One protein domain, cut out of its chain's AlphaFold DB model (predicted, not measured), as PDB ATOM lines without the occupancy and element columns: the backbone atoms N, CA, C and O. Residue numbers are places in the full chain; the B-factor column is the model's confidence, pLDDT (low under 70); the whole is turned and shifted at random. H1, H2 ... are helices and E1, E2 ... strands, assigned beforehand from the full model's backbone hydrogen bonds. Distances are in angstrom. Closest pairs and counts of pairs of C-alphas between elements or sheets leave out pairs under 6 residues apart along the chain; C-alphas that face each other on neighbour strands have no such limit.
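AT A GLANCE: This is residues 49 to 109 of the 109 residues of a protein of Streptococcus dysgalactiae subsp. equisimilis (UniProt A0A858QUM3). A small sheet of three antiparallel strands, E1, E2 and E3, has the short helix H1 over one face, while residues 49 to 63, a long stretch with no named element, swing out in a wide loop. The turn of the hairpin E1 and E2 makes one end of the longest axis and this loop, near Gly 57, the other; the very short helix H2 lies near E3, away from H1. The printed part has 61 residues, with three named strands and two named helices in the order E1, E2, E3, H1, H2, and the sheet's order is E1, E2, E3. The class is mixed, helices and strands, though under half of the residues, 27, are in named elements. The whole is compact, with a radius of gyration of the C-alphas of 11.3 A and spans of 30 by 27 by 19 A.

IN THESE COORDINATES: The printed part begins at Ile 49, C-alpha at (8.507, 28.260, 32.358). E1, residues 64 to 70, starts with C-alpha 64 at (30.184, 31.352, 37.436) and is 16.7 A long. E2, residues 73 to 78, measures 16.3 A, and E3, residues 82 to 85, 10.3 A. H1, residues 88 to 93, measures 8.7 A. H2, residues 102 to 105, measures 5.0 A and ends with C-alpha 105 at (24.174, 22.327, 42.895).

HOW THE PARTS SIT: E1, E2 and E3 form a meander, each strand the antiparallel neighbour of the one before. The hairpin E1 and E2 has an angle of 160 degrees between directions, with N 68 and O 75 at 3.0 A and N 75 and O 68 at 2.8 A, within hydrogen-bond range. The hairpin E2 and E3 has 148 degrees, with N 76 and O 84 at 2.9 A. E1 and E3 are edge strands. H1 is on the sheet, at a height over the sheet of 9.1 A. It lies over E2 and runs along the strands, at 23 degrees to E2 on the local plane; their closest C-alphas are those of His 74 and Glu 88, 5.9 A apart. H2 is not on the sheet, but only just, with 4 pairs of C-alphas within 10 A. The closest C-alphas of E3 and H2, those of Phe 84 and Leu 104, are 7.7 A apart. H1 and H2 are apart. In H1 every O i to N i+4 pair is within hydrogen-bond range; H2 is too short for such a pair.

THE WHOLE: The two C-alphas farthest apart, those of Gly 57 and Gly 72, are 32.6 A apart. The printed part has no cut and ends at Asn 109, the chain's last residue. The links E1 to E2, E2 to E3 and E3 to H1 are tight, and H1 to H2 is short. The mean pLDDT of the printed part is 83.3; residues 49 to 58 and 106 to 109 are under 70.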
ATOM      1  N   ILE A  49       8.449  29.724  32.452       61.88
ATOM      2  CA  ILE A  49       8.507  28.260  32.358       61.88
ATOM      3  C   ILE A  49       9.778  27.799  33.077       61.88
ATOM      4  O   ILE A  49      10.883  27.959  32.564       61.88
ATOM      5  N   ILE A  50       9.622  27.234  34.274       62.44
ATOM      6  CA  ILE A  50      10.729  26.632  35.024       62.44
ATOM      7  C   ILE A  50      10.865  25.178  34.571       62.44
ATOM      8  O   ILE A  50      10.080  24.314  34.965       62.44
ATOM      9  N   TYR A  51      11.863  24.897  33.738       55.81
ATOM     10  CA  TYR A  51      12.267  23.523  33.464       55.81
ATOM     11  C   TYR A  51      13.087  23.018  34.647       55.81
ATOM     12  O   TYR A  51      14.235  23.415  34.835       55.81
ATOM     13  N   VAL A  52      12.498  22.138  35.453       54.09
ATOM     14  CA  VAL A  52      13.261  21.384  36.449       54.09
ATOM     15  C   VAL A  52      14.076  20.345  35.685       54.09
ATOM     16  O   VAL A  52      13.535  19.336  35.235       54.09
ATOM     17  N   ALA A  53      15.365  20.610  35.488       52.28
ATOM     18  CA  ALA A  53      16.282  19.606  34.972       52.28
ATOM     19  C   ALA A  53      16.434  18.496  36.024       52.28
ATOM     20  O   ALA A  53      16.815  18.759  37.166       52.28
ATOM     21  N   ASP A  54      16.117  17.254  35.655       50.38
ATOM     22  CA  ASP A  54      16.355  16.085  36.504       50.38
ATOM     23  C   ASP A  54      17.840  15.705  36.438       50.38
ATOM     24  O   ASP A  54      18.233  14.742  35.785       50.38
ATOM     25  N   ASN A  55      18.694  16.498  37.089       56.94
ATOM     26  CA  ASN A  55      20.136  16.248  37.176       56.94
ATOM     27  C   ASN A  55      20.457  15.184  38.243       56.94
ATOM     28  O   ASN A  55      21.397  15.337  39.025       56.94
ATOM     29  N   ALA A  56      19.660  14.116  38.328       48.47
ATOM     30  CA  ALA A  56      19.888  13.028  39.270       48.47
ATOM     31  C   ALA A  56      21.279  12.405  39.032       48.47
ATOM     32  O   ALA A  56      21.503  11.708  38.044       48.47
ATOM     33  N   GLY A  57      22.221  12.673  39.944       53.84
ATOM     34  CA  GLY A  57      23.575  12.106  39.934       53.84
ATOM     35  C   GLY A  57      24.668  12.953  39.270       53.84
ATOM     36  O   GLY A  57      25.801  12.485  39.198       53.84
ATOM     37  N   ALA A  58      24.375  14.176  38.813       58.94
ATOM     38  CA  ALA A  58      25.384  15.082  38.258       58.94
ATOM     39  C   ALA A  58      25.686  16.226  39.237       58.94
ATOM     40  O   ALA A  58      24.925  17.187  39.336       58.94
ATOM     41  N   GLU A  59      26.810  16.137  39.953       73.25
ATOM     42  CA  GLU A  59      27.363  17.294  40.659       73.25
ATOM     43  C   GLU A  59      27.738  18.377  39.636       73.25
ATOM     44  O   GLU A  59      28.372  18.108  38.609       73.25
ATOM     45  N   MET A  60      27.305  19.614  39.886       81.19
ATOM     46  CA  MET A  60      27.688  20.744  39.049       81.19
ATOM     47  C   MET A  60      29.127  21.153  39.368       81.19
ATOM     48  O   MET A  60      29.422  21.592  40.482       81.19
ATOM     49  N   PHE A  61      30.010  21.052  38.375       83.94
ATOM     50  CA  PHE A  61      31.413  21.442  38.482       83.94
ATOM     51  C   PHE A  61      31.722  22.619  37.567       83.94
ATOM     52  O   PHE A  61      31.343  22.637  36.399       83.94
ATOM     53  N   GLY A  62      32.475  23.586  38.077       89.75
ATOM     54  CA  GLY A  62      32.927  24.732  37.300       89.75
ATOM     55  C   GLY A  62      32.696  26.040  38.029       89.75
ATOM     56  O   GLY A  62      32.590  26.077  39.255       89.75
ATOM     57  N   LYS A  63      32.648  27.115  37.243       94.44
ATOM     58  CA  LYS A  63      32.646  28.490  37.731       94.44
ATOM     59  C   LYS A  63      31.460  29.278  37.200       94.44
ATOM     60  O   LYS A  63      30.909  28.962  36.141       94.44
ATOM     61  N   ILE A  64      31.101  30.329  37.921       95.75
ATOM     62  CA  ILE A  64      30.184  31.352  37.436       95.75
ATOM     63  C   ILE A  64      30.870  32.106  36.302       95.75
ATOM     64  O   ILE A  64      32.005  32.562  36.426       95.75
ATOM     65  N   THR A  65      30.183  32.196  35.174       96.81
ATOM     66  CA  THR A  65      30.710  32.762  33.926       96.81
ATOM     67  C   THR A  65      30.133  34.127  33.602       96.81
ATOM     68  O   THR A  65      30.769  34.882  32.875       96.81
ATOM     69  N   ASP A  66      28.960  34.453  34.146       97.19
ATOM     70  CA  ASP A  66      28.294  35.723  33.886       97.19
ATOM     71  C   ASP A  66      27.281  36.066  34.986       97.19
ATOM     72  O   ASP A  66      26.837  35.183  35.731       97.19
ATOM     73  N   LYS A  67      26.923  37.350  35.075       96.50
ATOM     74  CA  LYS A  67      25.937  37.898  36.009       96.50
ATOM     75  C   LYS A  67      25.106  38.974  35.318       96.50
ATOM     76  O   LYS A  67      25.650  39.916  34.753       96.50
ATOM     77  N   GLU A  68      23.789  38.855  35.423       95.75
ATOM     78  CA  GLU A  68      22.850  39.707  34.699       95.75
ATOM     79  C   GLU A  68      21.600  39.990  35.537       95.75
ATOM     80  O   GLU A  68      21.114  39.122  36.267       95.75
ATOM     81  N   ILE A  69      21.042  41.194  35.392       93.62
ATOM     82  CA  ILE A  69      19.709  41.530  35.902       93.62
ATOM     83  C   ILE A  69      18.745  41.581  34.719       93.62
ATOM     84  O   ILE A  69      18.862  42.449  33.856       93.62
ATOM     85  N   ILE A  70      17.773  40.670  34.705       88.69
ATOM     86  CA  ILE A  70      16.772  40.538  33.639       88.69
ATOM     87  C   ILE A  70      15.432  40.950  34.210       88.69
ATOM     88  O   ILE A  70      14.942  40.302  35.130       88.69
ATOM     89  N   GLU A  71      14.847  42.032  33.698       88.75
ATOM     90  CA  GLU A  71      13.521  42.499  34.140       88.75
ATOM     91  C   GLU A  71      13.427  42.679  35.673       88.75
ATOM     92  O   GLU A  71      12.425  42.355  36.306       88.75
ATOM     93  N   GLY A  72      14.509  43.161  36.298       89.06
ATOM     94  CA  GLY A  72      14.593  43.356  37.752       89.06
ATOM     95  C   GLY A  72      14.851  42.083  38.567       89.06
ATOM     96  O   GLY A  72      14.849  42.135  39.794       89.06
ATOM     97  N   ARG A  73      15.093  40.941  37.916       90.81
ATOM     98  CA  ARG A  73      15.431  39.669  38.561       90.81
ATOM     99  C   ARG A  73      16.928  39.396  38.464       90.81
ATOM    100  O   ARG A  73      17.509  39.474  37.384       90.81
ATOM    101  N   HIS A  74      17.540  39.048  39.590       94.38
ATOM    102  CA  HIS A  74      18.971  38.781  39.681       94.38
ATOM    103  C   HIS A  74      19.303  37.373  39.186       94.38
ATOM    104  O   HIS A  74      18.757  36.389  39.685       94.38
ATOM    105  N   THR A  75      20.201  37.263  38.210       95.19
ATOM    106  CA  THR A  75      20.553  35.978  37.597       95.19
ATOM    107  C   THR A  75      22.058  35.775  37.481       95.19
ATOM    108  O   THR A  75      22.812  36.716  37.244       95.19
ATOM    109  N   VAL A  76      22.508  34.531  37.628       95.06
ATOM    110  CA  VAL A  76      23.913  34.137  37.450       95.06
ATOM    111  C   VAL A  76      24.012  32.979  36.466       95.06
ATOM    112  O   VAL A  76      23.151  32.102  36.447       95.06
ATOM    113  N   THR A  77      25.059  32.950  35.647       94.19
ATOM    114  CA  THR A  77      25.265  31.891  34.651       94.19
ATOM    115  C   THR A  77      26.358  30.937  35.112       94.19
ATOM    116  O   THR A  77      27.528  31.316  35.187       94.19
ATOM    117  N   ALA A  78      26.002  29.678  35.367       90.81
ATOM    118  CA  ALA A  78      26.950  28.596  35.598       90.81
ATOM    119  C   ALA A  78      27.255  27.918  34.256       90.81
ATOM    120  O   ALA A  78      26.421  27.178  33.744       90.81
ATOM    121  N   GLY A  79      28.444  28.177  33.698       85.44
ATOM    122  CA  GLY A  79      28.854  27.880  32.314       85.44
ATOM    123  C   GLY A  79      27.995  26.873  31.534       85.44
ATOM    124  O   GLY A  79      27.081  27.262  30.815       85.44
ATOM    125  N   ALA A  80      28.284  25.575  31.676       84.19
ATOM    126  CA  ALA A  80      27.615  24.506  30.921       84.19
ATOM    127  C   ALA A  80      26.183  24.171  31.397       84.19
ATOM    128  O   ALA A  80      25.491  23.397  30.740       84.19
ATOM    129  N   TYR A  81      25.750  24.723  32.530       84.38
ATOM    130  CA  TYR A  81      24.485  24.394  33.194       84.38
ATOM    131  C   TYR A  81      23.393  25.443  32.965       84.38
ATOM    132  O   TYR A  81      22.221  25.173  33.210       84.38
ATOM    133  N   GLY A  82      23.763  26.625  32.470       87.50
ATOM    134  CA  GLY A  82      22.832  27.690  32.119       87.50
ATOM    135  C   GLY A  82      22.687  28.757  33.200       87.50
ATOM    136  O   GLY A  82      23.603  29.010  33.984       87.50
ATOM    137  N   LYS A  83      21.539  29.438  33.182       90.75
ATOM    138  CA  LYS A  83      21.263  30.640  33.974       90.75
ATOM    139  C   LYS A  83      20.329  30.326  35.138       90.75
ATOM    140  O   LYS A  83      19.286  29.707  34.948       90.75
ATOM    141  N   PHE A  84      20.698  30.795  36.319       88.75
ATOM    142  CA  PHE A  84      20.013  30.552  37.580       88.75
ATOM    143  C   PHE A  84      19.471  31.861  38.132       88.75
ATOM    144  O   PHE A  84      20.173  32.871  38.145       88.75
ATOM    145  N   LEU A  85      18.225  31.830  38.599       91.00
ATOM    146  CA  LEU A  85      17.637  32.914  39.373       91.00
ATOM    147  C   LEU A  85      18.154  32.827  40.812       91.00
ATOM    148  O   LEU A  85      18.114  31.756  41.414       91.00
ATOM    149  N   VAL A  86      18.613  33.948  41.353       89.38
ATOM    150  CA  VAL A  86      19.125  34.056  42.723       89.38
ATOM    151  C   VAL A  86      18.493  35.253  43.429       89.38
ATOM    152  O   VAL A  86      17.884  36.117  42.792       89.38
ATOM    153  N   THR A  87      18.614  35.318  44.753       93.38
ATOM    154  CA  THR A  87      18.251  36.533  45.493       93.38
ATOM    155  C   THR A  87      19.249  37.657  45.206       93.38
ATOM    156  O   THR A  87      20.363  37.414  44.744       93.38
ATOM    157  N   GLU A  88      18.867  38.904  45.485       94.50
ATOM    158  CA  GLU A  88      19.784  40.050  45.374       94.50
ATOM    159  C   GLU A  88      21.016  39.886  46.277       94.50
ATOM    160  O   GLU A  88      22.137  40.162  45.857       94.50
ATOM    161  N   GLU A  89      20.820  39.374  47.493       95.62
ATOM    162  CA  GLU A  89      21.899  39.087  48.445       95.62
ATOM    163  C   GLU A  89      22.895  38.077  47.857       95.62
ATOM    164  O   GLU A  89      24.078  38.385  47.725       95.62
ATOM    165  N   GLN A  90      22.403  36.927  47.381       94.31
ATOM    166  CA  GLN A  90      23.222  35.904  46.720       94.31
ATOM    167  C   GLN A  90      23.918  36.444  45.469       94.31
ATOM    168  O   GLN A  90      25.082  36.140  45.211       94.31
ATOM    169  N   TYR A  91      23.218  37.262  44.680       96.12
ATOM    170  CA  TYR A  91      23.808  37.909  43.518       96.12
ATOM    171  C   TYR A  91      24.979  38.785  43.933       96.12
ATOM    172  O   TYR A  91      26.028  38.688  43.317       96.12
ATOM    173  N   ASN A  92      24.848  39.614  44.963       96.56
ATOM    174  CA  ASN A  92      25.926  40.497  45.403       96.56
ATOM    175  C   ASN A  92      27.116  39.740  46.015       96.56
ATOM    176  O   ASN A  92      28.243  40.215  45.904       96.56
ATOM    177  N   GLU A  93      26.883  38.565  46.599       96.62
ATOM    178  CA  GLU A  93      27.932  37.694  47.143       96.62
ATOM    179  C   GLU A  93      28.751  36.973  46.060       96.62
ATOM    180  O   GLU A  93      29.954  36.781  46.229       96.62
ATOM    181  N   ILE A  94      28.128  36.582  44.945       95.62
ATOM    182  CA  ILE A  94      28.787  35.838  43.862       95.62
ATOM    183  C   ILE A  94      29.594  36.774  42.951       95.62
ATOM    184  O   ILE A  94      29.078  37.780  42.464       95.62
ATOM    185  N   THR A  95      30.810  36.387  42.570       96.81
ATOM    186  CA  THR A  95      31.610  37.033  41.516       96.81
ATOM    187  C   THR A  95      31.811  36.109  40.308       96.81
ATOM    188  O   THR A  95      31.838  34.884  40.416       96.81
ATOM    189  N   VAL A  96      31.950  36.688  39.109       96.25
ATOM    190  CA  VAL A  96      32.332  35.920  37.911       96.25
ATOM    191  C   VAL A  96      33.730  35.327  38.118       96.25
ATOM    192  O   VAL A  96      34.677  36.052  38.415       96.25
ATOM    193  N   GLY A  97      33.860  34.013  37.942       95.75
ATOM    194  CA  GLY A  97      35.067  33.236  38.241       95.75
ATOM    195  C   GLY A  97      35.005  32.449  39.556       95.75
ATOM    196  O   GLY A  97      35.836  31.554  39.760       95.75
ATOM    197  N   ASP A  98      34.014  32.714  40.409       95.62
ATOM    198  CA  ASP A  98      33.795  31.930  41.625       95.62
ATOM    199  C   ASP A  98      33.320  30.523  41.283       95.62
ATOM    200  O   ASP A  98      32.679  30.296  40.253       95.62
ATOM    201  N   ASP A  99      33.644  29.564  42.148       94.25
ATOM    202  CA  ASP A  99      33.107  28.214  42.021       94.25
ATOM    203  C   ASP A  99      31.585  28.229  42.205       94.25
ATOM    204  O   ASP A  99      31.035  29.066  42.922       94.25
ATOM    205  N   ILE A 100      30.893  27.300  41.543       91.44
ATOM    206  CA  ILE A 100      29.433  27.198  41.648       91.44
ATOM    207  C   ILE A 100      29.052  26.972  43.129       91.44
ATOM    208  O   ILE A 100      29.521  25.992  43.721       91.44
ATOM    209  N   PRO A 101      28.207  27.830  43.735       90.00
ATOM    210  CA  PRO A 101      27.771  27.667  45.120       90.00
ATOM    211  C   PRO A 101      26.921  26.414  45.326       90.00
ATOM    212  O   PRO A 101      26.127  26.045  44.462       90.00
ATOM    213  N   ASP A 102      27.023  25.793  46.500       86.38
ATOM    214  CA  ASP A 102      26.357  24.514  46.787       86.38
ATOM    215  C   ASP A 102      24.827  24.583  46.694       86.38
ATOM    216  O   ASP A 102      24.192  23.631  46.242       86.38
ATOM    217  N   TYR A 103      24.225  25.729  47.023       83.75
ATOM    218  CA  TYR A 103      22.782  25.934  46.882       83.75
ATOM    219  C   TYR A 103      22.301  25.964  45.421       83.75
ATOM    220  O   TYR A 103      21.110  25.790  45.185       83.75
ATOM    221  N   LEU A 104      23.198  26.148  44.441       85.31
ATOM    222  CA  LEU A 104      22.886  25.983  43.015       85.31
ATOM    223  C   LEU A 104      23.111  24.546  42.523       85.31
ATOM    224  O   LEU A 104      22.590  24.187  41.473       85.31
ATOM    225  N   LYS A 105      23.873  23.725  43.260       82.06
ATOM    226  CA  LYS A 105      24.174  22.327  42.895       82.06
ATOM    227  C   LYS A 105      23.062  21.352  43.284       82.06
ATOM    228  O   LYS A 105      23.002  20.245  42.753       82.06
ATOM    229  N   GLY A 106      22.228  21.725  44.252       69.44
ATOM    230  CA  GLY A 106      21.173  20.875  44.798       69.44
ATOM    231  C   GLY A 106      19.860  20.942  44.016       69.44
ATOM    232  O   GLY A 106      19.537  21.940  43.374       69.44
ATOM    233  N   ARG A 107      19.058  19.879  44.119       62.81
ATOM    234  CA  ARG A 107      17.649  19.898  43.705       62.81
ATOM    235  C   ARG A 107      16.881  20.814  44.666       62.81
ATOM    236  O   ARG A 107      17.052  20.691  45.877       62.81
ATOM    237  N   GLY A 108      16.036  21.705  44.149       57.72
ATOM    238  CA  GLY A 108      15.044  22.382  44.988       57.72
ATOM    239  C   GLY A 108      14.146  21.328  45.642       57.72
ATOM    240  O   GLY A 108      13.644  20.453  44.933       57.72
ATOM    241  N   ASN A 109      14.021  21.360  46.971       49.22
ATOM    242  CA  ASN A 109      13.072  20.510  47.699       49.22
ATOM    243  C   ASN A 109      11.629  20.912  47.392       49.22
ATOM    244  O   ASN A 109      11.377  22.136  47.303       49.22
TER     245      ASN A 109